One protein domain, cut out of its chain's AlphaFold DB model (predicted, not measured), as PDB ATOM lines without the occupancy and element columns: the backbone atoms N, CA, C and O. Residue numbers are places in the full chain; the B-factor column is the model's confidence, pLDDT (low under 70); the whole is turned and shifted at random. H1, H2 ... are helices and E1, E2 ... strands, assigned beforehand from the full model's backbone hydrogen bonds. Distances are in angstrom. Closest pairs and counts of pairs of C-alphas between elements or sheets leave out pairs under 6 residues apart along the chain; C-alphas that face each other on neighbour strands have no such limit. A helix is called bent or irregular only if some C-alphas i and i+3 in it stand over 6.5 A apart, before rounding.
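This is residues 4 to 26 and 39 to 83 of the 97 residues of the protein "M16C_associated domain-containing protein" of Schistosoma curassoni (UniProt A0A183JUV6). A long two-stranded antiparallel ribbon, E1 and E2, extends from two helices side by side, H1 and H2, while the end of H2, the link after it and helix H3, residues 64 to 83, stick out free. The printed part has 68 residues, with three named helices and two named strands in the order H1, E1, E2, H2, H3; the class is mixed, helices and strands. It is loose, with a radius of gyration of the C-alphas of 14.3 A and spans of 38 by 36 by 21 A.

Start at the sheet, where E1, residues 17 to 25, and E2, residues 39 to 46, are antiparallel neighbours at 155 degrees. Look for N 18 and O 45, 2.8 A apart, and N 39 and O 24, 2.9 A apart, both within hydrogen-bond range. H1, residues 4 to 13, and H2, residues 50 to 65, touch, H2 with residues 52 to 59 alone; the closest C-alphas, of His 13 and Lys 52, are 5.8 A apart. They run opposite ways at a shallow tilt of 30 degrees. H3, residues 72 to 83, is apart from H1, H2, E1 and E2. Every O i to N i+4 pair is within hydrogen-bond range in H1 and H3, and 10 of 12 are in H2. H2 is irregular: C-alphas 51 and 54 are 7.9 A apart.

Find C-alpha 17 at (39.183, -15.304, 82.972); from there E1 runs 25.8 A to residue 25. E2 measures 22.1 A, H2 23.5 A, and H1 14.3 A from C-alpha 4 at (36.787, -1.576, 86.013). H3 runs 16.6 A to C-alpha 83 at (25.299, -8.905, 69.118).

The C-alphas farthest apart, of Glu 5 and Lys 26, are 40.6 A apart. Residues 27 to 38 are not printed, and C-alphas 26 and 39 are 6.9 A apart across this cut. Of the links printed whole, H1 to E1 and E2 to H2 are tight, H2 to H3 is short, and none is long. The mean pLDDT of the printed part is 93.6, and no printed residue is under 70.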
ATOM      1  N   SER A   4      35.514  -2.091  86.518       93.25
ATOM      2  CA  SER A   4      36.787  -1.576  86.013       93.25
ATOM      3  C   SER A   4      37.942  -1.994  86.916       93.25
ATOM      4  O   SER A   4      38.956  -2.483  86.422       93.25
ATOM      5  N   GLU A   5      37.753  -1.905  88.233       94.25
ATOM      6  CA  GLU A   5      38.704  -2.418  89.223       94.25
ATOM      7  C   GLU A   5      38.901  -3.934  89.066       94.25
ATOM      8  O   GLU A   5      40.034  -4.415  89.058       94.25
ATOM      9  N   MET A   6      37.807  -4.691  88.902       93.50
ATOM     10  CA  MET A   6      37.861  -6.143  88.693       93.50
ATOM     11  C   MET A   6      38.615  -6.491  87.402       93.50
ATOM     12  O   MET A   6      39.468  -7.375  87.413       93.50
ATOM     13  N   SER A   7      38.345  -5.775  86.306       94.12
ATOM     14  CA  SER A   7      39.009  -5.980  85.012       94.12
ATOM     15  C   SER A   7      40.518  -5.762  85.113       94.12
ATOM     16  O   SER A   7      41.291  -6.607  84.668       94.12
ATOM     17  N   GLN A   8      40.943  -4.670  85.753       96.19
ATOM     18  CA  GLN A   8      42.363  -4.373  85.954       96.19
ATOM     19  C   GLN A   8      43.046  -5.415  86.844       96.19
ATOM     20  O   GLN A   8      44.173  -5.825  86.574       96.19
ATOM     21  N   ALA A   9      42.369  -5.875  87.899       96.38
ATOM     22  CA  ALA A   9      42.924  -6.886  88.792       96.38
ATOM     23  C   ALA A   9      43.083  -8.252  88.101       96.38
ATOM     24  O   ALA A   9      44.092  -8.927  88.316       96.38
ATOM     25  N   ILE A  10      42.126  -8.642  87.250       95.88
ATOM     26  CA  ILE A  10      42.223  -9.850  86.417       95.88
ATOM     27  C   ILE A  10      43.427  -9.743  85.478       95.88
ATOM     28  O   ILE A  10      44.232 -10.668  85.447       95.88
ATOM     29  N   GLU A  11      43.592  -8.625  84.772       96.56
ATOM     30  CA  GLU A  11      44.711  -8.414  83.842       96.56
ATOM     31  C   GLU A  11      46.079  -8.398  84.551       96.56
ATOM     32  O   GLU A  11      47.061  -8.944  84.051       96.56
ATOM     33  N   LEU A  12      46.153  -7.830  85.758       97.50
ATOM     34  CA  LEU A  12      47.399  -7.732  86.526       97.50
ATOM     35  C   LEU A  12      47.849  -9.066  87.150       97.50
ATOM     36  O   LEU A  12      49.044  -9.294  87.379       97.50
ATOM     37  N   HIS A  13      46.900  -9.920  87.532       97.44
ATOM     38  CA  HIS A  13      47.180 -11.117  88.336       97.44
ATOM     39  C   HIS A  13      46.962 -12.431  87.599       97.44
ATOM     40  O   HIS A  13      47.349 -13.487  88.105       97.44
ATOM     41  N   THR A  14      46.363 -12.386  86.420       96.44
ATOM     42  CA  THR A  14      45.947 -13.564  85.666       96.44
ATOM     43  C   THR A  14      46.203 -13.294  84.190       96.44
ATOM     44  O   THR A  14      46.359 -12.149  83.778       96.44
ATOM     45  N   GLY A  15      46.254 -14.339  83.377       94.12
ATOM     46  CA  GLY A  15      46.303 -14.160  81.930       94.12
ATOM     47  C   GLY A  15      44.924 -14.069  81.275       94.12
ATOM     48  O   GLY A  15      44.848 -14.061  80.051       94.12
ATOM     49  N   GLY A  16      43.854 -14.017  82.072       93.25
ATOM     50  CA  GLY A  16      42.475 -13.954  81.606       93.25
ATOM     51  C   GLY A  16      41.560 -14.899  82.378       93.25
ATOM     52  O   GLY A  16      41.988 -15.940  82.885       93.25
ATOM     53  N   PHE A  17      40.291 -14.506  82.457       93.38
ATOM     54  CA  PHE A  17      39.183 -15.304  82.972       93.38
ATOM     55  C   PHE A  17      38.197 -15.528  81.828       93.38
ATOM     56  O   PHE A  17      37.774 -14.566  81.191       93.38
ATOM     57  N   ASP A  18      37.826 -16.782  81.600       93.25
ATOM     58  CA  ASP A  18      36.860 -17.187  80.586       93.25
ATOM     59  C   ASP A  18      35.756 -18.049  81.204       93.25
ATOM     60  O   ASP A  18      35.996 -18.871  82.097       93.25
ATOM     61  N   ALA A  19      34.535 -17.844  80.714       92.75
ATOM     62  CA  ALA A  19      33.365 -18.621  81.080       92.75
ATOM     63  C   ALA A  19      32.549 -18.911  79.822       92.75
ATOM     64  O   ALA A  19      31.987 -18.000  79.216       92.75
ATOM     65  N   SER A  20      32.447 -20.185  79.457       92.75
ATOM     66  CA  SER A  20      31.760 -20.621  78.242       92.75
ATOM     67  C   SER A  20      30.717 -21.704  78.541       92.75
ATOM     68  O   SER A  20      30.946 -22.589  79.373       92.75
ATOM     69  N   PRO A  21      29.535 -21.664  77.897       92.62
ATOM     70  CA  PRO A  21      28.586 -22.765  77.976       92.62
ATOM     71  C   PRO A  21      29.169 -23.995  77.269       92.62
ATOM     72  O   PRO A  21      29.733 -23.895  76.183       92.62
ATOM     73  N   PHE A  22      29.000 -25.172  77.863       90.44
ATOM     74  CA  PHE A  22      29.463 -26.432  77.293       90.44
ATOM     75  C   PHE A  22      28.365 -27.490  77.396       90.44
ATOM     76  O   PHE A  22      27.730 -27.657  78.442       90.44
ATOM     77  N   VAL A  23      28.113 -28.200  76.296       89.31
ATOM     78  CA  VAL A  23      27.074 -29.233  76.214       89.31
ATOM     79  C   VAL A  23      27.706 -30.530  75.741       89.31
ATOM     80  O   VAL A  23      28.379 -30.554  74.715       89.31
ATOM     81  N   THR A  24      27.477 -31.618  76.475       88.00
ATOM     82  CA  THR A  24      27.978 -32.948  76.107       88.00
ATOM     83  C   THR A  24      26.806 -33.903  75.903       88.00
ATOM     84  O   THR A  24      25.965 -34.038  76.799       88.00
ATOM     85  N   PRO A  25      26.706 -34.575  74.743       83.75
ATOM     86  CA  PRO A  25      25.687 -35.595  74.541       83.75
ATOM     87  C   PRO A  25      25.966 -36.788  75.459       83.75
ATOM     88  O   PRO A  25      27.117 -37.203  75.623       83.75
ATOM     89  N   LYS A  26      24.921 -37.371  76.055       79.81
ATOM     90  CA  LYS A  26      25.097 -38.627  76.789       79.81
ATOM     91  C   LYS A  26      25.313 -39.757  75.787       79.81
ATOM     92  O   LYS A  26      24.463 -40.001  74.938       79.81
ATOM     93  N   SER A  39      24.178 -33.374  78.934       88.25
ATOM     94  CA  SER A  39      24.632 -32.598  80.089       88.25
ATOM     95  C   SER A  39      24.959 -31.175  79.654       88.25
ATOM     96  O   SER A  39      25.601 -30.966  78.627       88.25
ATOM     97  N   ARG A  40      24.513 -30.196  80.441       90.19
ATOM     98  CA  ARG A  40      24.825 -28.777  80.254       90.19
ATOM     99  C   ARG A  40      25.671 -28.324  81.430       90.19
ATOM    100  O   ARG A  40      25.300 -28.579  82.575       90.19
ATOM    101  N   GLN A  41      26.782 -27.666  81.149       93.06
ATOM    102  CA  GLN A  41      27.704 -27.160  82.155       93.06
ATOM    103  C   GLN A  41      28.244 -25.797  81.728       93.06
ATOM    104  O   GLN A  41      28.151 -25.412  80.563       93.06
ATOM    105  N   ILE A  42      28.809 -25.068  82.684       93.50
ATOM    106  CA  ILE A  42      29.587 -23.861  82.415       93.50
ATOM    107  C   ILE A  42      31.046 -24.257  82.604       93.50
ATOM    108  O   ILE A  42      31.423 -24.733  83.677       93.50
ATOM    109  N   HIS A  43      31.846 -24.120  81.554       94.31
ATOM    110  CA  HIS A  43      33.284 -24.301  81.627       94.31
ATOM    111  C   HIS A  43      33.921 -22.983  82.052       94.31
ATOM    112  O   HIS A  43      33.690 -21.945  81.439       94.31
ATOM    113  N   LEU A  44      34.694 -23.039  83.129       94.38
ATOM    114  CA  LEU A  44      35.389 -21.898  83.696       94.38
ATOM    115  C   LEU A  44      36.881 -22.133  83.535       94.38
ATOM    116  O   LEU A  44      37.409 -23.126  84.041       94.38
ATOM    117  N   SER A  45      37.547 -21.229  82.827       94.44
ATOM    118  CA  SER A  45      38.961 -21.350  82.501       94.44
ATOM    119  C   SER A  45      39.698 -20.078  82.882       94.44
ATOM    120  O   SER A  45      39.211 -18.968  82.694       94.44
ATOM    121  N   SER A  46      40.880 -20.237  83.459       95.62
ATOM    122  CA  SER A  46      41.782 -19.128  83.752       95.62
ATOM    123  C   SER A  46      43.172 -19.671  84.052       95.62
ATOM    124  O   SER A  46      43.339 -20.845  84.391       95.62
ATOM    125  N   TYR A  47      44.174 -18.811  83.940       96.38
ATOM    126  CA  TYR A  47      45.565 -19.166  84.189       96.38
ATOM    127  C   TYR A  47      46.298 -18.006  84.856       96.38
ATOM    128  O   TYR A  47      45.955 -16.837  84.676       96.38
ATOM    129  N   CYS A  48      47.314 -18.323  85.652       97.50
ATOM    130  CA  CYS A  48      48.176 -17.336  86.289       97.50
ATOM    131  C   CYS A  48      49.596 -17.886  86.458       97.50
ATOM    132  O   CYS A  48      49.827 -19.091  86.367       97.50
ATOM    133  N   LEU A  49      50.548 -16.988  86.704       97.94
ATOM    134  CA  LEU A  49      51.881 -17.374  87.158       97.94
ATOM    135  C   LEU A  49      51.796 -17.919  88.588       97.94
ATOM    136  O   LEU A  49      50.993 -17.441  89.386       97.94
ATOM    137  N   GLU A  50      52.682 -18.849  88.947       97.75
ATOM    138  CA  GLU A  50      52.719 -19.458  90.286       97.75
ATOM    139  C   GLU A  50      52.798 -18.410  91.410       97.75
ATOM    140  O   GLU A  50      52.083 -18.487  92.409       97.75
ATOM    141  N   SER A  51      53.569 -17.341  91.195       97.88
ATOM    142  CA  SER A  51      53.694 -16.219  92.136       97.88
ATOM    143  C   SER A  51      52.397 -15.428  92.363       97.88
ATOM    144  O   SER A  51      52.330 -14.602  93.275       97.88
ATOM    145  N   LYS A  52      51.360 -15.647  91.544       97.75
ATOM    146  CA  LYS A  52      50.062 -14.963  91.615       97.75
ATOM    147  C   LYS A  52      48.933 -15.839  92.160       97.75
ATOM    148  O   LYS A  52      47.835 -15.315  92.335       97.75
ATOM    149  N   ILE A  53      49.195 -17.104  92.505       97.81
ATOM    150  CA  ILE A  53      48.188 -18.057  93.010       97.81
ATOM    151  C   ILE A  53      47.284 -17.480  94.121       97.81
ATOM    152  O   ILE A  53      46.065 -17.648  94.022       97.81
ATOM    153  N   PRO A  54      47.797 -16.766  95.146       97.75
ATOM    154  CA  PRO A  54      46.929 -16.204  96.185       97.75
ATOM    155  C   PRO A  54      45.905 -15.203  95.628       97.75
ATOM    156  O   PRO A  54      44.710 -15.331  95.891       97.75
ATOM    157  N   ASN A  55      46.357 -14.261  94.792       97.31
ATOM    158  CA  ASN A  55      45.487 -13.265  94.158       97.31
ATOM    159  C   ASN A  55      44.498 -13.924  93.190       97.31
ATOM    160  O   ASN A  55      43.336 -13.536  93.123       97.31
ATOM    161  N   PHE A  56      44.946 -14.947  92.460       96.88
ATOM    162  CA  PHE A  56      44.116 -15.702  91.529       96.88
ATOM    163  C   PHE A  56      42.904 -16.339  92.222       96.88
ATOM    164  O   PHE A  56      41.769 -16.154  91.780       96.88
ATOM    165  N   PHE A  57      43.117 -17.035  93.344       96.38
ATOM    166  CA  PHE A  57      42.009 -17.618  94.105       96.38
ATOM    167  C   PHE A  57      41.152 -16.562  94.805       96.38
ATOM    168  O   PHE A  57      39.942 -16.753  94.931       96.38
ATOM    169  N   GLU A  58      41.730 -15.433  95.216       95.75
ATOM    170  CA  GLU A  58      40.954 -14.314  95.751       95.75
ATOM    171  C   GLU A  58      39.990 -13.737  94.700       95.75
ATOM    172  O   GLU A  58      38.816 -13.512  95.005       95.75
ATOM    173  N   LEU A  59      40.449 -13.557  93.458       95.50
ATOM    174  CA  LEU A  59      39.626 -13.082  92.341       95.50
ATOM    175  C   LEU A  59      38.491 -14.056  92.012       95.50
ATOM    176  O   LEU A  59      37.338 -13.633  91.922       95.50
ATOM    177  N   TRP A  60      38.780 -15.360  91.931       95.31
ATOM    178  CA  TRP A  60      37.741 -16.390  91.796       95.31
ATOM    179  C   TRP A  60      36.721 -16.320  92.930       95.31
ATOM    180  O   TRP A  60      35.510 -16.333  92.710       95.31
ATOM    181  N   SER A  61      37.210 -16.192  94.160       94.81
ATOM    182  CA  SER A  61      36.367 -16.123  95.342       94.81
ATOM    183  C   SER A  61      35.455 -14.893  95.345       94.81
ATOM    184  O   SER A  61      34.302 -14.989  95.768       94.81
ATOM    185  N   LYS A  62      35.944 -13.744  94.866       92.19
ATOM    186  CA  LYS A  62      35.153 -12.516  94.697       92.19
ATOM    187  C   LYS A  62      34.080 -12.681  93.622       92.19
ATOM    188  O   LYS A  62      32.925 -12.345  93.880       92.19
ATOM    189  N   LEU A  63      34.443 -13.253  92.470       92.00
ATOM    190  CA  LEU A  63      33.527 -13.475  91.349       92.00
ATOM    191  C   LEU A  63      32.310 -14.318  91.757       92.00
ATOM    192  O   LEU A  63      31.188 -13.997  91.380       92.00
ATOM    193  N   PHE A  64      32.519 -15.365  92.561       91.25
ATOM    194  CA  PHE A  64      31.431 -16.247  92.994       91.25
ATOM    195  C   PHE A  64      30.623 -15.727  94.181       91.25
ATOM    196  O   PHE A  64      29.425 -15.991  94.260       91.25
ATOM    197  N   ARG A  65      31.260 -15.045  95.137       92.38
ATOM    198  CA  ARG A  65      30.588 -14.676  96.394       92.38
ATOM    199  C   ARG A  65      29.771 -13.399  96.297       92.38
ATOM    200  O   ARG A  65      28.809 -13.252  97.045       92.38
ATOM    201  N   SER A  66      30.165 -12.467  95.437       85.94
ATOM    202  CA  SER A  66      29.530 -11.150  95.381       85.94
ATOM    203  C   SER A  66      29.603 -10.521  93.985       85.94
ATOM    204  O   SER A  66      30.173  -9.434  93.844       85.94
ATOM    205  N   PRO A  67      29.075 -11.183  92.943       87.38
ATOM    206  CA  PRO A  67      28.879 -10.526  91.659       87.38
ATOM    207  C   PRO A  67      27.850  -9.396  91.804       87.38
ATOM    208  O   PRO A  67      26.776  -9.590  92.376       87.38
ATOM    209  N   ASP A  68      28.182  -8.216  91.285       89.25
ATOM    210  CA  ASP A  68      27.239  -7.107  91.177       89.25
ATOM    211  C   ASP A  68      26.449  -7.228  89.868       89.25
ATOM    212  O   ASP A  68      27.008  -7.118  88.776       89.25
ATOM    213  N   TRP A  69      25.146  -7.474  89.996       90.88
ATOM    214  CA  TRP A  69      24.205  -7.596  88.877       90.88
ATOM    215  C   TRP A  69      23.342  -6.345  88.680       90.88
ATOM    216  O   TRP A  69      22.435  -6.358  87.850       90.88
ATOM    217  N   SER A  70      23.576  -5.287  89.462       94.38
ATOM    218  CA  SER A  70      22.753  -4.074  89.434       94.38
ATOM    219  C   SER A  70      23.173  -3.066  88.358       94.38
ATOM    220  O   SER A  70      22.395  -2.175  88.018       94.38
ATOM    221  N   ASP A  71      24.364  -3.229  87.773       93.62
ATOM    222  CA  ASP A  71      24.901  -2.363  86.719       93.62
ATOM    223  C   ASP A  71      24.243  -2.642  85.350       93.62
ATOM    224  O   ASP A  71      24.747  -3.387  84.499       93.62
ATOM    225  N   GLN A  72      23.062  -2.049  85.154       95.94
ATOM    226  CA  GLN A  72      22.253  -2.203  83.944       95.94
ATOM    227  C   GLN A  72      22.922  -1.601  82.697       95.94
ATOM    228  O   GLN A  72      22.786  -2.153  81.602       95.94
ATOM    229  N   GLU A  73      23.635  -0.483  82.841       95.25
ATOM    230  CA  GLU A  73      24.292   0.203  81.722       95.25
ATOM    231  C   GLU A  73      25.417  -0.659  81.143       95.25
ATOM    232  O   GLU A  73      25.490  -0.879  79.926       95.25
ATOM    233  N   ARG A  74      26.239  -1.246  82.019       93.94
ATOM    234  CA  ARG A  74      27.271  -2.194  81.606       93.94
ATOM    235  C   ARG A  74      26.677  -3.428  80.944       93.94
ATOM    236  O   ARG A  74      27.178  -3.849  79.902       93.94
ATOM    237  N   LEU A  75      25.620  -4.007  81.514       95.31
ATOM    238  CA  LEU A  75      24.965  -5.173  80.919       95.31
ATOM    239  C   LEU A  75      24.447  -4.866  79.507       95.31
ATOM    240  O   LEU A  75      24.704  -5.634  78.581       95.31
ATOM    241  N   SER A  76      23.775  -3.724  79.322       96.50
ATOM    242  CA  SER A  76      23.298  -3.280  78.007       96.50
ATOM    243  C   SER A  76      24.446  -3.131  77.007       96.50
ATOM    244  O   SER A  76      24.344  -3.594  75.871       96.50
ATOM    245  N   THR A  77      25.557  -2.533  77.440       95.50
ATOM    246  CA  THR A  77      26.759  -2.365  76.611       95.50
ATOM    247  C   THR A  77      27.325  -3.717  76.172       95.50
ATOM    248  O   THR A  77      27.582  -3.921  74.988       95.50
ATOM    249  N   LEU A  78      27.453  -4.677  77.095       94.12
ATOM    250  CA  LEU A  78      27.950  -6.023  76.791       94.12
ATOM    251  C   LEU A  78      27.042  -6.774  75.806       94.12
ATOM    252  O   LEU A  78      27.546  -7.422  74.891       94.12
ATOM    253  N   ILE A  79      25.717  -6.654  75.946       94.56
ATOM    254  CA  ILE A  79      24.752  -7.262  75.014       94.56
ATOM    255  C   ILE A  79      24.920  -6.678  73.607       94.56
ATOM    256  O   ILE A  79      24.989  -7.430  72.634       94.56
ATOM    257  N   GLN A  80      25.019  -5.351  73.491       94.81
ATOM    258  CA  GLN A  80      25.213  -4.683  72.201       94.81
ATOM    259  C   GLN A  80      26.543  -5.081  71.553       94.81
ATOM    260  O   GLN A  80      26.574  -5.374  70.358       94.81
ATOM    261  N   MET A  81      27.623  -5.148  72.336       92.06
ATOM    262  CA  MET A  81      28.930  -5.608  71.859       92.06
ATOM    263  C   MET A  81      28.882  -7.057  71.360       92.06
ATOM    264  O   MET A  81      29.406  -7.339  70.285       92.06
ATOM    265  N   SER A  82      28.228  -7.960  72.101       88.69
ATOM    266  CA  SER A  82      28.085  -9.370  71.711       88.69
ATOM    267  C   SER A  82      27.303  -9.513  70.406       88.69
ATOM    268  O   SER A  82      27.777 -10.148  69.466       88.69
ATOM    269  N   ALA A  83      26.142  -8.858  70.310       89.00
ATOM    270  CA  ALA A  83      25.299  -8.905  69.118       89.00
ATOM    271  C   ALA A  83      26.005  -8.315  67.883       89.00
ATOM    272  O   ALA A  83      25.894  -8.853  66.782       89.00
TER     273      ALA A  83